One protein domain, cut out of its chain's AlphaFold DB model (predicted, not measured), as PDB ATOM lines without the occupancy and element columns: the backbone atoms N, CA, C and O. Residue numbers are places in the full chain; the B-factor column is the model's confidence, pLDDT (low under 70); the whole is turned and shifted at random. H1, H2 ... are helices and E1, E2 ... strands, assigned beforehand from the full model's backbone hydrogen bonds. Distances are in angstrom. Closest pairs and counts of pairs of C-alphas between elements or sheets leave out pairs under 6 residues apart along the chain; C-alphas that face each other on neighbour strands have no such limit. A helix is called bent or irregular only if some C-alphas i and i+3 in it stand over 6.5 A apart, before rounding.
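What this domain is: This is residues 163 to 258 of the 920 residues of an uncharacterized protein of Planctomycetes bacterium (UniProt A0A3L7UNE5). A long hairpin of two strands, E2 and E3, with the short strand E1 along the other side of E3, makes a three-stranded sheet, and two helices cover one of its faces. H3 crosses slantwise over E2, H1 packs on the sheet toward E1, and the small helix H2 lies off the sheet in a long excursion of the chain between H1 and H3. The printed part has 96 residues, with three named helices and three named strands in the order E1 H1 H2 H3 E2 E3; the sheet order is E1, E3, E2, mixed, and the class is mixed, helices and strands. The whole is compact, with a radius of gyration of the C-alphas of 13.2 A, and rounded, with spans of 34 by 32 by 23 A.

How they stand to each other: In the sheet, E3, residues 248 to 257, is the inner strand, between the edge strands E1, residues 167 to 170, and E2, residues 235 to 243. E2 and E3 are a hairpin, antiparallel at 158 degrees, with N 239 and O 252 3.0 A apart and N 250 and O 241 2.8 A apart, within hydrogen-bond range. E1 and E3 are parallel at 20 degrees, with N 169 and O 253 2.9 A apart, also within hydrogen-bond range. H3, residues 212 to 228, is on the sheet at a height over the sheet of 8.7 A. It lies over E2 and runs slantwise to the strands, at 43 degrees to E2 on the local plane; the closest C-alphas of H3 and E2 are those of Ala 215 and Val 238, 5.7 A apart. H1, residues 176 to 188, is on the sheet too; its closest C-alpha to E1 is that of Met 176, 7.1 A from that of Ala 170. With H1 and H3 on one face of the sheet, the arrangement is two layers, helices on one face of a sheet. H1 and H3 are near each other, with 6 pairs of C-alphas within 10 A. H2, residues 191 to 195, is not on the sheet, is apart from H3, and meets H1 only through their link. In H1, H2 and H3 every O i to N i+4 pair is within hydrogen-bond range.

Where its parts are: E3 is 26.9 A from first to last C-alpha, E2 25.0 A and E1 10.1 A; H3 is 24.2 A, H1 18.2 A and H2 6.1 A. E1 begins at C-alpha 167, (276.547, 247.430, 457.302). H3 begins at C-alpha 212, (283.634, 244.578, 472.985), and E3 ends at C-alpha 257, (266.619, 256.816, 465.942). H2 is neither bent nor irregular, but only just: C-alphas 191 and 194 are 6.5 A apart.

The domain as a whole: The two C-alphas farthest apart are those of Gly 230 and Ser 245, 37.9 A. The printed part has no cut. The link from H2 to H3, residues 196 to 211, is long. The mean pLDDT of the printed part is 81.7; residues 186 to 201 are under 70.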
ATOM      1  N   TRP A 163     288.424 242.519 458.273       93.44
ATOM      2  CA  TRP A 163     287.370 243.537 458.305       93.44
ATOM      3  C   TRP A 163     286.550 243.601 457.006       93.44
ATOM      4  O   TRP A 163     287.069 243.843 455.917       93.44
ATOM      5  N   GLY A 164     285.237 243.408 457.135       92.19
ATOM      6  CA  GLY A 164     284.255 243.595 456.068       92.19
ATOM      7  C   GLY A 164     283.797 245.050 455.927       92.19
ATOM      8  O   GLY A 164     284.186 245.936 456.689       92.19
ATOM      9  N   ASP A 165     282.926 245.314 454.949       89.38
ATOM     10  CA  ASP A 165     282.248 246.611 454.862       89.38
ATOM     11  C   ASP A 165     281.295 246.822 456.047       89.38
ATOM     12  O   ASP A 165     280.568 245.915 456.445       89.38
ATOM     13  N   VAL A 166     281.247 248.051 456.567       89.12
ATOM     14  CA  VAL A 166     280.245 248.465 457.559       89.12
ATOM     15  C   VAL A 166     278.842 248.321 456.963       89.12
ATOM     16  O   VAL A 166     278.551 248.901 455.913       89.12
ATOM     17  N   ARG A 167     277.964 247.583 457.650       92.31
ATOM     18  CA  ARG A 167     276.547 247.430 457.302       92.31
ATOM     19  C   ARG A 167     275.706 248.351 458.179       92.31
ATOM     20  O   ARG A 167     275.821 248.320 459.401       92.31
ATOM     21  N   ILE A 168     274.849 249.155 457.558       91.94
ATOM     22  CA  ILE A 168     273.913 250.029 458.271       91.94
ATOM     23  C   ILE A 168     272.517 249.433 458.157       91.94
ATOM     24  O   ILE A 168     272.022 249.177 457.062       91.94
ATOM     25  N   GLU A 169     271.900 249.215 459.308       94.06
ATOM     26  CA  GLU A 169     270.506 248.825 459.471       94.06
ATOM     27  C   GLU A 169     269.780 250.012 460.106       94.06
ATOM     28  O   GLU A 169     270.337 250.665 460.987       94.06
ATOM     29  N   ALA A 170     268.549 250.310 459.706       92.06
ATOM     30  CA  ALA A 170     267.741 251.317 460.386       92.06
ATOM     31  C   ALA A 170     266.264 250.920 460.399       92.06
ATOM     32  O   ALA A 170     265.823 250.123 459.569       92.06
ATOM     33  N   ASP A 171     265.514 251.477 461.348       87.94
ATOM     34  CA  ASP A 171     264.051 251.384 461.372       87.94
ATOM     35  C   ASP A 171     263.443 252.049 460.116       87.94
ATOM     36  O   ASP A 171     264.013 252.999 459.578       87.94
ATOM     37  N   GLU A 172     262.264 251.601 459.669       78.62
ATOM     38  CA  GLU A 172     261.605 252.012 458.408       78.62
ATOM     39  C   GLU A 172     261.339 253.529 458.303       78.62
ATOM     40  O   GLU A 172     261.023 254.050 457.234       78.62
ATOM     41  N   ARG A 173     261.445 254.244 459.427       78.50
ATOM     42  CA  ARG A 173     261.241 255.694 459.554       78.50
ATOM     43  C   ARG A 173     262.509 256.520 459.343       78.50
ATOM     44  O   ARG A 173     262.414 257.741 459.245       78.50
ATOM     45  N   ALA A 174     263.682 255.893 459.330       81.44
ATOM     46  CA  ALA A 174     264.946 256.575 459.105       81.44
ATOM     47  C   ALA A 174     265.182 256.806 457.607       81.44
ATOM     48  O   ALA A 174     264.989 255.906 456.787       81.44
ATOM     49  N   ASP A 175     265.668 257.994 457.243       80.44
ATOM     50  CA  ASP A 175     266.113 258.256 455.876       80.44
ATOM     51  C   ASP A 175     267.425 257.503 455.599       80.44
ATOM     52  O   ASP A 175     268.531 257.979 455.868       80.44
ATOM     53  N   MET A 176     267.287 256.296 455.050       79.00
ATOM     54  CA  MET A 176     268.414 255.460 454.649       79.00
ATOM     55  C   MET A 176     269.274 256.100 453.557       79.00
ATOM     56  O   MET A 176     270.450 255.752 453.466       79.00
ATOM     57  N   SER A 177     268.747 257.030 452.750       78.69
ATOM     58  CA  SER A 177     269.558 257.732 451.748       78.69
ATOM     59  C   SER A 177     270.501 258.729 452.423       78.69
ATOM     60  O   SER A 177     271.696 258.726 452.131       78.69
ATOM     61  N   PHE A 178     269.996 259.472 453.414       81.00
ATOM     62  CA  PHE A 178     270.801 260.337 454.269       81.00
ATOM     63  C   PHE A 178     271.847 259.543 455.062       81.00
ATOM     64  O   PHE A 178     273.027 259.877 454.997       81.00
ATOM     65  N   LEU A 179     271.452 258.466 455.756       80.00
ATOM     66  CA  LEU A 179     272.392 257.638 456.527       80.00
ATOM     67  C   LEU A 179     273.456 256.993 455.630       80.00
ATOM     68  O   LEU A 179     274.631 256.968 455.986       80.00
ATOM     69  N   THR A 180     273.075 256.503 454.448       81.62
ATOM     70  CA  THR A 180     274.033 255.920 453.500       81.62
ATOM     71  C   THR A 180     275.006 256.974 452.980       81.62
ATOM     72  O   THR A 180     276.201 256.705 452.960       81.62
ATOM     73  N   ALA A 181     274.536 258.173 452.618       81.50
ATOM     74  CA  ALA A 181     275.405 259.270 452.189       81.50
ATOM     75  C   ALA A 181     276.355 259.720 453.314       81.50
ATOM     76  O   ALA A 181     277.554 259.823 453.081       81.50
ATOM     77  N   PHE A 182     275.846 259.884 454.538       77.25
ATOM     78  CA  PHE A 182     276.612 260.186 455.753       77.25
ATOM     79  C   PHE A 182     277.740 259.166 455.981       77.25
ATOM     80  O   PHE A 182     278.903 259.539 456.104       77.25
ATOM     81  N   PHE A 183     277.440 257.862 455.948       77.31
ATOM     82  CA  PHE A 183     278.450 256.818 456.152       77.31
ATOM     83  C   PHE A 183     279.339 256.543 454.925       77.31
ATOM     84  O   PHE A 183     280.434 256.009 455.088       77.31
ATOM     85  N   GLN A 184     278.912 256.891 453.706       77.00
ATOM     86  CA  GLN A 184     279.764 256.862 452.508       77.00
ATOM     87  C   GLN A 184     280.757 258.019 452.518       77.00
ATOM     88  O   GLN A 184     281.951 257.782 452.376       77.00
ATOM     89  N   GLN A 185     280.291 259.236 452.802       70.38
ATOM     90  CA  GLN A 185     281.154 260.383 453.059       70.38
ATOM     91  C   GLN A 185     282.128 260.068 454.199       70.38
ATOM     92  O   GLN A 185     283.285 260.440 454.117       70.38
ATOM     93  N   TRP A 186     281.726 259.281 455.200       67.69
ATOM     94  CA  TRP A 186     282.625 258.815 456.257       67.69
ATOM     95  C   TRP A 186     283.688 257.777 455.819       67.69
ATOM     96  O   TRP A 186     284.708 257.634 456.490       67.69
ATOM     97  N   LYS A 187     283.511 257.080 454.683       66.25
ATOM     98  CA  LYS A 187     284.592 256.285 454.058       66.25
ATOM     99  C   LYS A 187     285.642 257.174 453.376       66.25
ATOM    100  O   LYS A 187     286.799 256.769 453.302       66.25
ATOM    101  N   ASP A 188     285.241 258.361 452.916       59.59
ATOM    102  CA  ASP A 188     286.078 259.287 452.140       59.59
ATOM    103  C   ASP A 188     286.694 260.419 452.992       59.59
ATOM    104  O   ASP A 188     287.841 260.806 452.764       59.59
ATOM    105  N   VAL A 189     285.973 260.928 454.002       50.81
ATOM    106  CA  VAL A 189     286.363 262.015 454.936       50.81
ATOM    107  C   VAL A 189     287.241 261.467 456.066       50.81
ATOM    108  O   VAL A 189     287.034 261.639 457.262       50.81
ATOM    109  N   ASP A 190     288.286 260.811 455.595       47.69
ATOM    110  CA  ASP A 190     289.524 260.512 456.270       47.69
ATOM    111  C   ASP A 190     289.480 259.530 457.450       47.69
ATOM    112  O   ASP A 190     289.484 259.874 458.636       47.69
ATOM    113  N   TYR A 191     289.690 258.272 457.061       47.31
ATOM    114  CA  TYR A 191     290.485 257.299 457.807       47.31
ATOM    115  C   TYR A 191     291.573 257.951 458.684       47.31
ATOM    116  O   TYR A 191     291.697 257.634 459.864       47.31
ATOM    117  N   ARG A 192     292.371 258.886 458.159       40.44
ATOM    118  CA  ARG A 192     293.574 259.359 458.856       40.44
ATOM    119  C   ARG A 192     293.258 260.247 460.059       40.44
ATOM    120  O   ARG A 192     293.904 260.053 461.080       40.44
ATOM    121  N   LEU A 193     292.268 261.141 460.016       39.75
ATOM    122  CA  LEU A 193     292.074 262.141 461.083       39.75
ATOM    123  C   LEU A 193     291.668 261.544 462.441       39.75
ATOM    124  O   LEU A 193     292.212 261.937 463.473       39.75
ATOM    125  N   THR A 194     290.768 260.555 462.476       45.91
ATOM    126  CA  THR A 194     290.406 259.889 463.749       45.91
ATOM    127  C   THR A 194     291.301 258.694 464.092       45.91
ATOM    128  O   THR A 194     291.433 258.364 465.274       45.91
ATOM    129  N   CYS A 195     291.986 258.083 463.118       45.94
ATOM    130  CA  CYS A 195     292.934 256.998 463.387       45.94
ATOM    131  C   CYS A 195     294.343 257.456 463.772       45.94
ATOM    132  O   CYS A 195     294.963 256.783 464.592       45.94
ATOM    133  N   GLN A 196     294.873 258.564 463.237       43.88
ATOM    134  CA  GLN A 196     296.244 259.017 463.538       43.88
ATOM    135  C   GLN A 196     296.453 259.257 465.040       43.88
ATOM    136  O   GLN A 196     297.530 258.993 465.562       43.88
ATOM    137  N   HIS A 197     295.404 259.659 465.763       42.06
ATOM    138  CA  HIS A 197     295.448 259.872 467.214       42.06
ATOM    139  C   HIS A 197     295.130 258.623 468.067       42.06
ATOM    140  O   HIS A 197     295.178 258.703 469.298       42.06
ATOM    141  N   GLN A 198     294.786 257.478 467.452       45.38
ATOM    142  CA  GLN A 198     294.442 256.222 468.154       45.38
ATOM    143  C   GLN A 198     295.025 254.935 467.527       45.38
ATOM    144  O   GLN A 198     294.648 253.841 467.947       45.38
ATOM    145  N   GLY A 199     295.919 255.031 466.538       42.81
ATOM    146  CA  GLY A 199     296.721 253.925 465.983       42.81
ATOM    147  C   GLY A 199     295.977 252.843 465.184       42.81
ATOM    148  O   GLY A 199     296.617 252.021 464.540       42.81
ATOM    149  N   ASN A 200     294.643 252.835 465.189       51.38
ATOM    150  CA  ASN A 200     293.839 251.714 464.698       51.38
ATOM    151  C   ASN A 200     292.876 252.150 463.589       51.38
ATOM    152  O   ASN A 200     291.716 252.464 463.870       51.38
ATOM    153  N   CYS A 201     293.362 252.094 462.352       55.44
ATOM    154  CA  CYS A 201     292.556 252.130 461.137       55.44
ATOM    155  C   CYS A 201     292.512 250.725 460.537       55.44
ATOM    156  O   CYS A 201     293.562 250.169 460.246       55.44
ATOM    157  N   TRP A 202     291.320 250.149 460.392       72.62
ATOM    158  CA  TRP A 202     291.122 248.770 459.942       72.62
ATOM    159  C   TRP A 202     290.939 248.656 458.424       72.62
ATOM    160  O   TRP A 202     289.819 248.617 457.910       72.62
ATOM    161  N   SER A 203     292.033 248.552 457.674       79.56
ATOM    162  CA  SER A 203     291.914 248.172 456.265       79.56
ATOM    163  C   SER A 203     291.173 246.831 456.128       79.56
ATOM    164  O   SER A 203     291.165 246.004 457.042       79.56
ATOM    165  N   LYS A 204     290.576 246.567 454.960       82.38
ATOM    166  CA  LYS A 204     289.982 245.246 454.663       82.38
ATOM    167  C   LYS A 204     291.013 244.109 454.671       82.38
ATOM    168  O   LYS A 204     290.646 242.938 454.680       82.38
ATOM    169  N   GLU A 205     292.295 244.460 454.630       86.25
ATOM    170  CA  GLU A 205     293.411 243.530 454.723       86.25
ATOM    171  C   GLU A 205     293.783 243.239 456.184       86.25
ATOM    172  O   GLU A 205     294.383 242.198 456.443       86.25
ATOM    173  N   ASP A 206     293.385 244.083 457.142       89.25
ATOM    174  CA  ASP A 206     293.695 243.894 458.556       89.25
ATOM    175  C   ASP A 206     292.832 242.809 459.206       89.25
ATOM    176  O   ASP A 206     291.631 242.653 458.947       89.25
ATOM    177  N   VAL A 207     293.474 242.084 460.117       92.56
ATOM    178  CA  VAL A 207     292.844 241.069 460.956       92.56
ATOM    179  C   VAL A 207     291.848 241.737 461.906       92.56
ATOM    180  O   VAL A 207     292.138 242.758 462.539       92.56
ATOM    181  N   ALA A 208     290.650 241.171 461.998       92.69
ATOM    182  CA  ALA A 208     289.563 241.788 462.728       92.69
ATOM    183  C   ALA A 208     289.616 241.518 464.232       92.69
ATOM    184  O   ALA A 208     289.946 240.432 464.689       92.69
ATOM    185  N   SER A 209     289.268 242.519 465.031       90.94
ATOM    186  CA  SER A 209     289.314 242.423 466.488       90.94
ATOM    187  C   SER A 209     287.891 242.441 467.035       90.94
ATOM    188  O   SER A 209     287.197 243.452 466.932       90.94
ATOM    189  N   MET A 210     287.448 241.312 467.596       84.62
ATOM    190  CA  MET A 210     286.066 241.104 468.057       84.62
ATOM    191  C   MET A 210     285.811 241.584 469.487       84.62
ATOM    192  O   MET A 210     284.738 241.348 470.042       84.62
ATOM    193  N   ASP A 211     286.794 242.235 470.112       83.62
ATOM    194  CA  ASP A 211     286.644 242.763 471.462       83.62
ATOM    195  C   ASP A 211     285.471 243.755 471.522       83.62
ATOM    196  O   ASP A 211     285.352 244.680 470.716       83.62
ATOM    197  N   SER A 212     284.636 243.602 472.546       82.25
ATOM    198  CA  SER A 212     283.634 244.578 472.985       82.25
ATOM    199  C   SER A 212     284.134 246.034 472.993       82.25
ATOM    200  O   SER A 212     283.366 246.958 472.704       82.25
ATOM    201  N   SER A 213     285.427 246.258 473.268       84.25
ATOM    202  CA  SER A 213     286.057 247.579 473.209       84.25
ATOM    203  C   SER A 213     286.035 248.191 471.801       84.25
ATOM    204  O   SER A 213     285.884 249.407 471.677       84.25
ATOM    205  N   VAL A 214     286.089 247.377 470.743       86.50
ATOM    206  CA  VAL A 214     285.997 247.815 469.344       86.50
ATOM    207  C   VAL A 214     284.578 248.253 469.007       86.50
ATOM    208  O   VAL A 214     284.395 249.370 468.532       86.50
ATOM    209  N   ALA A 215     283.561 247.455 469.347       88.81
ATOM    210  CA  ALA A 215     282.163 247.863 469.181       88.81
ATOM    211  C   ALA A 215     281.846 249.154 469.968       88.81
ATOM    212  O   ALA A 215     281.174 250.049 469.454       88.81
ATOM    213  N   SER A 216     282.403 249.308 471.177       88.19
ATOM    214  CA  SER A 216     282.299 250.547 471.964       88.19
ATOM    215  C   SER A 216     283.011 251.735 471.303       88.19
ATOM    216  O   SER A 216     282.467 252.839 471.291       88.19
ATOM    217  N   ARG A 217     284.199 251.531 470.715       84.88
ATOM    218  CA  ARG A 217     284.921 252.563 469.951       84.88
ATOM    219  C   ARG A 217     284.143 252.997 468.712       84.88
ATOM    220  O   ARG A 217     283.951 254.195 468.542       84.88
ATOM    221  N   ILE A 218     283.642 252.053 467.912       87.44
ATOM    222  CA  ILE A 218     282.780 252.348 466.757       87.44
ATOM    223  C   ILE A 218     281.536 253.105 467.226       87.44
ATOM    224  O   ILE A 218     281.212 254.136 466.658       87.44
ATOM    225  N   SER A 219     280.876 252.672 468.304       91.12
ATOM    226  CA  SER A 219     279.700 253.368 468.836       91.12
ATOM    227  C   SER A 219     280.005 254.817 469.245       91.12
ATOM    228  O   SER A 219     279.274 255.714 468.835       91.12
ATOM    229  N   LYS A 220     281.104 255.077 469.967       88.62
ATOM    230  CA  LYS A 220     281.537 256.448 470.309       88.62
ATOM    231  C   LYS A 220     281.847 257.291 469.077       88.62
ATOM    232  O   LYS A 220     281.524 258.470 469.053       88.62
ATOM    233  N   LEU A 221     282.474 256.687 468.075       84.75
ATOM    234  CA  LEU A 221     282.878 257.350 466.842       84.75
ATOM    235  C   LEU A 221     281.659 257.703 465.975       84.75
ATOM    236  O   LEU A 221     281.526 258.840 465.546       84.75
ATOM    237  N   VAL A 222     280.700 256.786 465.844       88.81
ATOM    238  CA  VAL A 222     279.394 257.044 465.217       88.81
ATOM    239  C   VAL A 222     278.615 258.130 465.972       88.81
ATOM    240  O   VAL A 222     278.026 258.993 465.331       88.81
ATOM    241  N   GLN A 223     278.642 258.135 467.314       90.69
ATOM    242  CA  GLN A 223     278.020 259.207 468.104       90.69
ATOM    243  C   GLN A 223     278.691 260.558 467.840       90.69
ATOM    244  O   GLN A 223     277.996 261.543 467.635       90.69
ATOM    245  N   TYR A 224     280.024 260.594 467.817       85.31
ATOM    246  CA  TYR A 224     280.794 261.808 467.564       85.31
ATOM    247  C   TYR A 224     280.451 262.416 466.198       85.31
ATOM    248  O   TYR A 224     280.130 263.595 466.135       85.31
ATOM    249  N   VAL A 225     280.417 261.610 465.130       83.81
ATOM    250  CA  VAL A 225     280.037 262.084 463.784       83.81
ATOM    251  C   VAL A 225     278.560 262.500 463.731       83.81
ATOM    252  O   VAL A 225     278.217 263.470 463.062       83.81
ATOM    253  N   ALA A 226     277.667 261.822 464.461       88.44
ATOM    254  CA  ALA A 226     276.266 262.233 464.558       88.44
ATOM    255  C   ALA A 226     276.100 263.580 465.290       88.44
ATOM    256  O   ALA A 226     275.330 264.430 464.841       88.44
ATOM    257  N   ASP A 227     276.842 263.799 466.380       85.19
ATOM    258  CA  ASP A 227     276.875 265.068 467.114       85.19
ATOM    259  C   ASP A 227     277.470 266.201 466.256       85.19
ATOM    260  O   ASP A 227     276.979 267.334 466.315       85.19
ATOM    261  N   ASP A 228     278.481 265.889 465.438       82.31
ATOM    262  CA  ASP A 228     279.137 266.810 464.505       82.31
ATOM    263  C   ASP A 228     278.192 267.230 463.360       82.31
ATOM    264  O   ASP A 228     277.953 268.410 463.114       82.31
ATOM    265  N   GLU A 229     277.472 266.281 462.766       85.44
ATOM    266  CA  GLU A 229     276.411 266.556 461.787       85.44
ATOM    267  C   GLU A 229     275.123 267.144 462.408       85.44
ATOM    268  O   GLU A 229     274.117 267.353 461.718       85.44
ATOM    269  N   GLY A 230     275.140 267.446 463.711       87.38
ATOM    270  CA  GLY A 230     274.060 268.120 464.431       87.38
ATOM    271  C   GLY A 230     272.824 267.254 464.694       87.38
ATOM    272  O   GLY A 230     271.766 267.805 465.004       87.38
ATOM    273  N   LEU A 231     272.930 265.925 464.578       89.56
ATOM    274  CA  LEU A 231     271.832 264.970 464.758       89.56
ATOM    275  C   LEU A 231     271.481 264.806 466.244       89.56
ATOM    276  O   LEU A 231     272.008 263.955 466.962       89.56
ATOM    277  N   ARG A 232     270.537 265.617 466.722       88.81
ATOM    278  CA  ARG A 232     270.010 265.515 468.087       88.81
ATOM    279  C   ARG A 232     269.154 264.267 468.248       88.81
ATOM    280  O   ARG A 232     268.426 263.872 467.345       88.81
ATOM    281  N   GLU A 233     269.266 263.650 469.423       90.25
ATOM    282  CA  GLU A 233     268.597 262.394 469.790       90.25
ATOM    283  C   GLU A 233     268.933 261.178 468.906       90.25
ATOM    284  O   GLU A 233     268.223 260.168 468.981       90.25
ATOM    285  N   PHE A 234     270.014 261.235 468.119       92.44
ATOM    286  CA  PHE A 234     270.541 260.077 467.397       92.44
ATOM    287  C   PHE A 234     270.780 258.906 468.362       92.44
ATOM    288  O   PHE A 234     271.351 259.085 469.441       92.44
ATOM    289  N   LYS A 235     270.296 257.710 468.007       94.69
ATOM    290  CA  LYS A 235     270.431 256.490 468.819       94.69
ATOM    291  C   LYS A 235     270.727 255.295 467.934       94.69
ATOM    292  O   LYS A 235     269.884 254.864 467.144       94.69
ATOM    293  N   HIS A 236     271.874 254.686 468.157       95.38
ATOM    294  CA  HIS A 236     272.359 253.494 467.475       95.38
ATOM    295  C   HIS A 236     272.795 252.431 468.475       95.38
ATOM    296  O   HIS A 236     273.166 252.715 469.614       95.38
ATOM    297  N   THR A 237     272.816 251.191 468.010       96.19
ATOM    298  CA  THR A 237     273.624 250.127 468.601       96.19
ATOM    299  C   THR A 237     274.675 249.692 467.587       96.19
ATOM    300  O   THR A 237     274.488 249.827 466.377       96.19
ATOM    301  N   VAL A 238     275.809 249.193 468.078       94.56
ATOM    302  CA  VAL A 238     276.845 248.593 467.237       94.56
ATOM    303  C   VAL A 238     277.082 247.175 467.714       94.56
ATOM    304  O   VAL A 238     277.280 246.940 468.906       94.56
ATOM    305  N   ARG A 239     277.075 246.241 466.771       95.00
ATOM    306  CA  ARG A 239     277.409 244.832 466.973       95.00
ATOM    307  C   ARG A 239     278.344 244.387 465.856       95.00
ATOM    308  O   ARG A 239     278.307 244.944 464.763       95.00
ATOM    309  N   LEU A 240     279.193 243.408 466.131       93.50
ATOM    310  CA  LEU A 240     280.056 242.808 465.119       93.50
ATOM    311  C   LEU A 240     279.440 241.463 464.728       93.50
ATOM    312  O   LEU A 240     279.172 240.638 465.601       93.50
ATOM    313  N   GLU A 241     279.168 241.261 463.443       94.75
ATOM    314  CA  GLU A 241     278.742 239.969 462.901       94.75
ATOM    315  C   GLU A 241     279.916 239.257 462.230       94.75
ATOM    316  O   GLU A 241     280.752 239.885 461.583       94.75
ATOM    317  N   ALA A 242     279.949 237.934 462.360       94.81
ATOM    318  CA  ALA A 242     280.861 237.068 461.632       94.81
ATOM    319  C   ALA A 242     280.161 236.543 460.366       94.81
ATOM    320  O   ALA A 242     279.207 235.769 460.460       94.81
ATOM    321  N   ASP A 243     280.632 236.941 459.185       95.88
ATOM    322  CA  ASP A 243     280.310 236.259 457.932       95.88
ATOM    323  C   ASP A 243     281.266 235.075 457.766       95.88
ATOM    324  O   ASP A 243     282.358 235.199 457.207       95.88
ATOM    325  N   ALA A 244     280.846 233.917 458.274       94.12
ATOM    326  CA  ALA A 244     281.612 232.676 458.204       94.12
ATOM    327  C   ALA A 244     281.838 232.162 456.770       94.12
ATOM    328  O   ALA A 244     282.692 231.303 456.564       94.12
ATOM    329  N   SER A 245     281.095 232.667 455.774       95.25
ATOM    330  CA  SER A 245     281.257 232.270 454.369       95.25
ATOM    331  C   SER A 245     282.348 233.066 453.651       95.25
ATOM    332  O   SER A 245     283.020 232.526 452.772       95.25
ATOM    333  N   ALA A 246     282.545 234.326 454.047       95.62
ATOM    334  CA  ALA A 246     283.583 235.210 453.523       95.62
ATOM    335  C   ALA A 246     284.810 235.338 454.450       95.62
ATOM    336  O   ALA A 246     285.805 235.941 454.054       95.62
ATOM    337  N   HIS A 247     284.730 234.806 455.676       95.62
ATOM    338  CA  HIS A 247     285.655 235.073 456.785       95.62
ATOM    339  C   HIS A 247     285.816 236.580 457.058       95.62
ATOM    340  O   HIS A 247     286.918 237.095 457.255       95.62
ATOM    341  N   LEU A 248     284.687 237.303 457.071       95.75
ATOM    342  CA  LEU A 248     284.650 238.749 457.304       95.75
ATOM    343  C   LEU A 248     283.930 239.132 458.598       95.75
ATOM    344  O   LEU A 248     282.849 238.643 458.910       95.75
ATOM    345  N   ALA A 249     284.529 240.060 459.332       94.69
ATOM    346  CA  ALA A 249     283.947 240.756 460.462       94.69
ATOM    347  C   ALA A 249     283.188 241.977 459.953       94.69
ATOM    348  O   ALA A 249     283.799 242.951 459.515       94.69
ATOM    349  N   VAL A 250     281.863 241.933 459.992       93.81
ATOM    350  CA  VAL A 250     280.991 243.000 459.501       93.81
ATOM    351  C   VAL A 250     280.554 243.853 460.694       93.81
ATOM    352  O   VAL A 250     279.782 243.372 461.530       93.81
ATOM    353  N   PRO A 251     280.999 245.120 460.816       93.31
ATOM    354  CA  PRO A 251     280.430 246.034 461.791       93.31
ATOM    355  C   PRO A 251     279.008 246.385 461.366       93.31
ATOM    356  O   PRO A 251     278.801 246.999 460.319       93.31
ATOM    357  N   VAL A 252     278.031 245.996 462.178       94.44
ATOM    358  CA  VAL A 252     276.620 246.291 461.954       94.44
ATOM    359  C   VAL A 252     276.201 247.426 462.881       94.44
ATOM    360  O   VAL A 252     276.196 247.280 464.107       94.44
ATOM    361  N   ILE A 253     275.862 248.567 462.284       94.25
ATOM    362  CA  ILE A 253     275.340 249.746 462.973       94.25
ATOM    363  C   ILE A 253     273.823 249.742 462.790       94.25
ATOM    364  O   ILE A 253     273.338 249.980 461.687       94.25
ATOM    365  N   THR A 254     273.075 249.487 463.862       94.88
ATOM    366  CA  THR A 254     271.608 249.517 463.838       94.88
ATOM    367  C   THR A 254     271.119 250.860 464.389       94.88
ATOM    368  O   THR A 254     271.191 251.115 465.592       94.88
ATOM    369  N   VAL A 255     270.630 251.741 463.516       95.19
ATOM    370  CA  VAL A 255     270.092 253.066 463.856       95.19
ATOM    371  C   VAL A 255     268.630 252.933 464.292       95.19
ATOM    372  O   VAL A 255     267.728 252.701 463.490       95.19
ATOM    373  N   THR A 256     268.402 253.091 465.594       94.38
ATOM    374  CA  THR A 256     267.078 253.030 466.246       94.38
ATOM    375  C   THR A 256     266.371 254.385 466.305       94.38
ATOM    376  O   THR A 256     265.153 254.445 466.425       94.38
ATOM    377  N   ASN A 257     267.128 255.479 466.213       91.81
ATOM    378  CA  ASN A 257     266.619 256.816 465.942       91.81
ATOM    379  C   ASN A 257     267.646 257.553 465.081       91.81
ATOM    380  O   ASN A 257     268.784 257.726 465.517       91.81
ATOM    381  N   ALA A 258     267.249 258.011 463.894       90.12
ATOM    382  CA  ALA A 258     268.103 258.836 463.035       90.12
ATOM    383  C   ALA A 258     268.321 260.254 463.600       90.12
ATOM    384  O   ALA A 258     269.173 260.990 463.104       90.12
TER     385      ALA A 258